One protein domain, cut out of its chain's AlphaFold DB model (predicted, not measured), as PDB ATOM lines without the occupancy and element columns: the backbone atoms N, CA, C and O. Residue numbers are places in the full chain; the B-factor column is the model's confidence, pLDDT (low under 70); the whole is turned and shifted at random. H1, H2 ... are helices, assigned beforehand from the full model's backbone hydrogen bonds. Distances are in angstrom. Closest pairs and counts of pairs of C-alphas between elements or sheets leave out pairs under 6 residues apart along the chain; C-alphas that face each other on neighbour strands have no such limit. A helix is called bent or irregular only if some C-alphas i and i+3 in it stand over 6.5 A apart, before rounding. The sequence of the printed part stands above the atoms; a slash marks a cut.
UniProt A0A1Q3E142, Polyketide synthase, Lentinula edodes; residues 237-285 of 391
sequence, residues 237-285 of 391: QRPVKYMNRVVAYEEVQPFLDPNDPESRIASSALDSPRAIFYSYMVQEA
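This is residues 237 to 285 of the 391 residues of the protein "Polyketide synthase" of Lentinula edodes (UniProt A0A1Q3E142). There is little regular structure here: the longer helix, H2, and the short H1 cross in the middle, and long loops, residues 237 to 248 and 256 to 272, make up much of the rest. The printed part has 49 residues, 18 of them in named elements, H1 then H2, with no named strand; the class is all helix. It is compact but elongated, with a radius of gyration of the C-alphas of 10.9 A and spans of 30 by 19 by 16 A.

Start at H2, residues 273 to 283; it touches H1, residues 249 to 255, and the closest C-alphas, those of Phe 277 and Val 252, are 6.0 A apart. They run opposite ways at a steep tilt of 61 degrees. Of the O i to N i+4 pairs, 4 of 7 in H2 and 1 of 3 in H1 are within hydrogen-bond range; H1 has 2 of 4 O i to N i+3 pairs within range.

Find C-alpha 273 at (-0.570, 23.198, -57.580); H2 runs 16.2 A to C-alpha 283 at (-15.572, 17.006, -57.502). It is neither bent nor irregular, but only just: C-alphas 275 and 278 are 6.5 A apart. H1 spans 10.2 A from C-alpha 249 at (-7.243, 14.640, -63.846) and is irregular, with C-alphas 251 and 254 7.3 A apart.

The C-alphas of Asn 244 and Asn 259 are the two farthest apart, 31.8 A. The link from H1 to H2, 17 residues, is long. The printed part has no cut; its mean pLDDT is 83.2, and residues 258, 263 to 268 and 270 are under 70.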
ATOM      1  N   GLN A 237     -19.499  16.332 -57.890       95.88
ATOM      2  CA  GLN A 237     -19.819  17.764 -58.008       95.88
ATOM      3  C   GLN A 237     -18.996  18.438 -59.120       95.88
ATOM      4  O   GLN A 237     -17.919  18.972 -58.868       95.88
ATOM      5  N   ARG A 238     -19.483  18.427 -60.369       96.12
ATOM      6  CA  ARG A 238     -18.766  18.969 -61.544       96.12
ATOM      7  C   ARG A 238     -19.470  20.208 -62.137       96.12
ATOM      8  O   ARG A 238     -20.456  20.027 -62.850       96.12
ATOM      9  N   PRO A 239     -18.957  21.441 -61.939       94.38
ATOM     10  CA  PRO A 239     -17.888  21.835 -61.013       94.38
ATOM     11  C   PRO A 239     -18.369  21.889 -59.550       94.38
ATOM     12  O   PRO A 239     -19.570  21.875 -59.276       94.38
ATOM     13  N   VAL A 240     -17.429  21.999 -58.610       91.50
ATOM     14  CA  VAL A 240     -17.729  22.268 -57.192       91.50
ATOM     15  C   VAL A 240     -18.267  23.691 -57.014       91.50
ATOM     16  O   VAL A 240     -17.840  24.609 -57.711       91.50
ATOM     17  N   LYS A 241     -19.182  23.909 -56.058       91.31
ATOM     18  CA  LYS A 241     -19.938  25.179 -55.913       91.31
ATOM     19  C   LYS A 241     -19.077  26.445 -55.792       91.31
ATOM     20  O   LYS A 241     -19.502  27.512 -56.222       91.31
ATOM     21  N   TYR A 242     -17.886  26.329 -55.208       88.44
ATOM     22  CA  TYR A 242     -16.925  27.422 -55.003       88.44
ATOM     23  C   TYR A 242     -15.910  27.574 -56.154       88.44
ATOM     24  O   TYR A 242     -14.910  28.277 -56.003       88.44
ATOM     25  N   MET A 243     -16.123  26.917 -57.300       91.06
ATOM     26  CA  MET A 243     -15.237  26.996 -58.463       91.06
ATOM     27  C   MET A 243     -16.028  27.105 -59.773       91.06
ATOM     28  O   MET A 243     -17.011  26.411 -59.999       91.06
ATOM     29  N   ASN A 244     -15.565  27.960 -60.683       94.44
ATOM     30  CA  ASN A 244     -16.193  28.193 -61.989       94.44
ATOM     31  C   ASN A 244     -15.664  27.271 -63.109       94.44
ATOM     32  O   ASN A 244     -15.915  27.530 -64.286       94.44
ATOM     33  N   ARG A 245     -14.913  26.219 -62.761       96.38
ATOM     34  CA  ARG A 245     -14.313  25.266 -63.701       96.38
ATOM     35  C   ARG A 245     -14.289  23.859 -63.119       96.38
ATOM     36  O   ARG A 245     -14.267  23.686 -61.905       96.38
ATOM     37  N   VAL A 246     -14.240  22.873 -64.006       97.19
ATOM     38  CA  VAL A 246     -13.898  21.489 -63.665       97.19
ATOM     39  C   VAL A 246     -12.372  21.393 -63.541       97.19
ATOM     40  O   VAL A 246     -11.644  21.995 -64.337       97.19
ATOM     41  N   VAL A 247     -11.887  20.669 -62.536       92.00
ATOM     42  CA  VAL A 247     -10.473  20.310 -62.370       92.00
ATOM     43  C   VAL A 247     -10.192  19.070 -63.213       92.00
ATOM     44  O   VAL A 247     -10.910  18.075 -63.097       92.00
ATOM     45  N   ALA A 248      -9.183  19.126 -64.078       95.44
ATOM     46  CA  ALA A 248      -8.796  17.999 -64.921       95.44
ATOM     47  C   ALA A 248      -7.964  16.975 -64.127       95.44
ATOM     48  O   ALA A 248      -7.268  17.333 -63.174       95.44
ATOM     49  N   TYR A 249      -8.010  15.698 -64.521       92.44
ATOM     50  CA  TYR A 249      -7.243  14.640 -63.846       92.44
ATOM     51  C   TYR A 249      -5.735  14.907 -63.925       92.44
ATOM     52  O   TYR A 249      -5.004  14.697 -62.963       92.44
ATOM     53  N   GLU A 250      -5.276  15.452 -65.046       94.38
ATOM     54  CA  GLU A 250      -3.880  15.769 -65.337       94.38
ATOM     55  C   GLU A 250      -3.302  16.828 -64.376       94.38
ATOM     56  O   GLU A 250      -2.098  16.843 -64.131       94.38
ATOM     57  N   GLU A 251      -4.145  17.683 -63.779       91.75
ATOM     58  CA  GLU A 251      -3.725  18.673 -62.772       91.75
ATOM     59  C   GLU A 251      -3.407  18.039 -61.408       91.75
ATOM     60  O   GLU A 251      -2.638  18.598 -60.626       91.75
ATOM     61  N   VAL A 252      -4.000  16.876 -61.115       87.62
ATOM     62  CA  VAL A 252      -3.868  16.166 -59.831       87.62
ATOM     63  C   VAL A 252      -3.122  14.840 -59.933       87.62
ATOM     64  O   VAL A 252      -2.661  14.332 -58.914       87.62
ATOM     65  N   GLN A 253      -2.945  14.296 -61.139       88.12
ATOM     66  CA  GLN A 253      -2.177  13.080 -61.408       88.12
ATOM     67  C   GLN A 253      -0.797  13.064 -60.712       88.12
ATOM     68  O   GLN A 253      -0.477  12.027 -60.127       88.12
ATOM     69  N   PRO A 254      -0.003  14.163 -60.672       86.75
ATOM     70  CA  PRO A 254       1.296  14.181 -59.981       86.75
ATOM     71  C   PRO A 254       1.223  14.007 -58.455       86.75
ATOM     72  O   PRO A 254       2.258  13.945 -57.802       86.75
ATOM     73  N   PHE A 255       0.018  13.989 -57.882       81.94
ATOM     74  CA  PHE A 255      -0.250  13.964 -56.445       81.94
ATOM     75  C   PHE A 255      -1.061  12.734 -56.006       81.94
ATOM     76  O   PHE A 255      -1.427  12.644 -54.832       81.94
ATOM     77  N   LEU A 256      -1.376  11.825 -56.942       73.69
ATOM     78  CA  LEU A 256      -2.302  10.700 -56.767       73.69
ATOM     79  C   LEU A 256      -1.630   9.316 -56.697       73.69
ATOM     80  O   LEU A 256      -2.347   8.329 -56.531       73.69
ATOM     81  N   ASP A 257      -0.302   9.192 -56.812       73.88
ATOM     82  CA  ASP A 257       0.360   7.880 -56.718       73.88
ATOM     83  C   ASP A 257       0.528   7.454 -55.243       73.88
ATOM     84  O   ASP A 257       1.335   8.038 -54.520       73.88
ATOM     85  N   PRO A 258      -0.164   6.405 -54.754       68.12
ATOM     86  CA  PRO A 258      -0.034   5.963 -53.365       68.12
ATOM     87  C   PRO A 258       1.348   5.378 -53.023       68.12
ATOM     88  O   PRO A 258       1.612   5.102 -51.851       68.12
ATOM     89  N   ASN A 259       2.220   5.140 -54.007       73.62
ATOM     90  CA  ASN A 259       3.582   4.646 -53.788       73.62
ATOM     91  C   ASN A 259       4.593   5.796 -53.619       73.62
ATOM     92  O   ASN A 259       5.575   5.651 -52.885       73.62
ATOM     93  N   ASP A 260       4.328   6.950 -54.229       74.44
ATOM     94  CA  ASP A 260       5.171   8.143 -54.171       74.44
ATOM     95  C   ASP A 260       5.117   8.816 -52.775       74.44
ATOM     96  O   ASP A 260       4.031   9.044 -52.234       74.44
ATOM     97  N   PRO A 261       6.264   9.113 -52.130       70.75
ATOM     98  CA  PRO A 261       6.310   9.913 -50.906       70.75
ATOM     99  C   PRO A 261       5.674  11.303 -51.010       70.75
ATOM    100  O   PRO A 261       4.981  11.696 -50.072       70.75
ATOM    101  N   GLU A 262       5.851  12.019 -52.122       73.12
ATOM    102  CA  GLU A 262       5.367  13.403 -52.270       73.12
ATOM    103  C   GLU A 262       3.850  13.457 -52.505       73.12
ATOM    104  O   GLU A 262       3.151  14.354 -52.033       73.12
ATOM    105  N   SER A 263       3.291  12.431 -53.143       67.69
ATOM    106  CA  SER A 263       1.849  12.195 -53.228       67.69
ATOM    107  C   SER A 263       1.218  11.909 -51.857       67.69
ATOM    108  O   SER A 263       0.052  12.243 -51.633       67.69
ATOM    109  N   ARG A 264       1.987  11.379 -50.897       64.69
ATOM    110  CA  ARG A 264       1.545  10.991 -49.543       64.69
ATOM    111  C   ARG A 264       1.642  12.106 -48.483       64.69
ATOM    112  O   ARG A 264       1.810  11.822 -47.295       64.69
ATOM    113  N   ILE A 265       1.507  13.373 -48.879       64.50
ATOM    114  CA  ILE A 265       1.519  14.519 -47.951       64.50
ATOM    115  C   ILE A 265       0.108  15.037 -47.622       64.50
ATOM    116  O   ILE A 265      -0.746  15.215 -48.492       64.50
ATOM    117  N   ALA A 266      -0.132  15.316 -46.341       54.28
ATOM    118  CA  ALA A 266      -1.423  15.764 -45.806       54.28
ATOM    119  C   ALA A 266      -1.664  17.285 -45.910       54.28
ATOM    120  O   ALA A 266      -2.625  17.804 -45.347       54.28
ATOM    121  N   SER A 267      -0.769  18.024 -46.567       60.28
ATOM    122  CA  SER A 267      -0.813  19.484 -46.633       60.28
ATOM    123  C   SER A 267      -0.404  20.002 -48.011       60.28
ATOM    124  O   SER A 267       0.168  19.291 -48.835       60.28
ATOM    125  N   SER A 268      -0.733  21.264 -48.271       65.81
ATOM    126  CA  SER A 268      -0.243  22.031 -49.412       65.81
ATOM    127  C   SER A 268      -0.131  23.500 -49.005       65.81
ATOM    128  O   SER A 268      -0.876  23.973 -48.143       65.81
ATOM    129  N   ALA A 269       0.819  24.225 -49.595       70.94
ATOM    130  CA  ALA A 269       0.785  25.683 -49.562       70.94
ATOM    131  C   ALA A 269      -0.370  26.175 -50.455       70.94
ATOM    132  O   ALA A 269      -0.708  25.506 -51.429       70.94
ATOM    133  N   LEU A 270      -0.989  27.317 -50.137       68.56
ATOM    134  CA  LEU A 270      -2.176  27.809 -50.864       68.56
ATOM    135  C   LEU A 270      -1.891  28.162 -52.336       68.56
ATOM    136  O   LEU A 270      -2.805  28.172 -53.153       68.56
ATOM    137  N   ASP A 271      -0.631  28.442 -52.656       76.81
ATOM    138  CA  ASP A 271      -0.072  28.703 -53.985       76.81
ATOM    139  C   ASP A 271       0.506  27.445 -54.666       76.81
ATOM    140  O   ASP A 271       0.917  27.494 -55.825       76.81
ATOM    141  N   SER A 272       0.529  26.300 -53.974       81.31
ATOM    142  CA  SER A 272       0.963  25.028 -54.550       81.31
ATOM    143  C   SER A 272      -0.069  24.508 -55.555       81.31
ATOM    144  O   SER A 272      -1.261  24.505 -55.238       81.31
ATOM    145  N   PRO A 273       0.345  23.926 -56.698       82.88
ATOM    146  CA  PRO A 273      -0.570  23.198 -57.580       82.88
ATOM    147  C   PRO A 273      -1.364  22.100 -56.851       82.88
ATOM    148  O   PRO A 273      -2.516  21.846 -57.193       82.88
ATOM    149  N   ARG A 274      -0.809  21.516 -55.775       82.69
ATOM    150  CA  ARG A 274      -1.498  20.524 -54.932       82.69
ATOM    151  C   ARG A 274      -2.737  21.084 -54.218       82.69
ATOM    152  O   ARG A 274      -3.621  20.308 -53.873       82.69
ATOM    153  N   ALA A 275      -2.867  22.400 -54.034       81.12
ATOM    154  CA  ALA A 275      -4.044  23.000 -53.394       81.12
ATOM    155  C   ALA A 275      -5.356  22.714 -54.156       81.12
ATOM    156  O   ALA A 275      -6.430  22.672 -53.550       81.12
ATOM    157  N   ILE A 276      -5.282  22.439 -55.468       83.81
ATOM    158  CA  ILE A 276      -6.445  22.059 -56.284       83.81
ATOM    159  C   ILE A 276      -7.006  20.672 -55.919       83.81
ATOM    160  O   ILE A 276      -8.180  20.394 -56.167       83.81
ATOM    161  N   PHE A 277      -6.199  19.817 -55.277       85.25
ATOM    162  CA  PHE A 277      -6.534  18.426 -54.964       85.25
ATOM    163  C   PHE A 277      -7.784  18.295 -54.092       85.25
ATOM    164  O   PHE A 277      -8.615  17.428 -54.342       85.25
ATOM    165  N   TYR A 278      -7.965  19.181 -53.109       86.19
ATOM    166  CA  TYR A 278      -9.177  19.202 -52.285       86.19
ATOM    167  C   TYR A 278     -10.439  19.431 -53.141       86.19
ATOM    168  O   TYR A 278     -11.452  18.764 -52.948       86.19
ATOM    169  N   SER A 279     -10.352  20.312 -54.144       89.19
ATOM    170  CA  SER A 279     -11.471  20.582 -55.057       89.19
ATOM    171  C   SER A 279     -11.753  19.380 -55.957       89.19
ATOM    172  O   SER A 279     -12.909  19.021 -56.140       89.19
ATOM    173  N   TYR A 280     -10.707  18.714 -56.459       90.62
ATOM    174  CA  TYR A 280     -10.835  17.479 -57.240       90.62
ATOM    175  C   TYR A 280     -11.431  16.320 -56.423       90.62
ATOM    176  O   TYR A 280     -12.307  15.606 -56.898       90.62
ATOM    177  N   MET A 281     -11.006  16.154 -55.169       89.56
ATOM    178  CA  MET A 281     -11.529  15.136 -54.256       89.56
ATOM    179  C   MET A 281     -13.040  15.282 -54.032       89.56
ATOM    180  O   MET A 281     -13.751  14.282 -54.066       89.56
ATOM    181  N   VAL A 282     -13.524  16.512 -53.821       91.25
ATOM    182  CA  VAL A 282     -14.964  16.808 -53.705       91.25
ATOM    183  C   VAL A 282     -15.663  16.648 -55.058       91.25
ATOM    184  O   VAL A 282     -16.737  16.058 -55.132       91.25
ATOM    185  N   GLN A 283     -15.042  17.120 -56.142       95.38
ATOM    186  CA  GLN A 283     -15.572  17.006 -57.502       95.38
ATOM    187  C   GLN A 283     -15.856  15.553 -57.891       95.38
ATOM    188  O   GLN A 283     -16.906  15.276 -58.463       95.38
ATOM    189  N   GLU A 284     -14.944  14.637 -57.571       94.31
ATOM    190  CA  GLU A 284     -15.018  13.219 -57.938       94.31
ATOM    191  C   GLU A 284     -15.555  12.304 -56.829       94.31
ATOM    192  O   GLU A 284     -15.602  11.094 -57.030       94.31
ATOM    193  N   ALA A 285     -15.978  12.855 -55.685       94.75
ATOM    194  CA  ALA A 285     -16.503  12.099 -54.544       94.75
ATOM    195  C   ALA A 285     -15.529  11.053 -53.940       94.75
ATOM    196  O   ALA A 285     -15.915   9.945 -53.571       94.75
TER     197      ALA A 285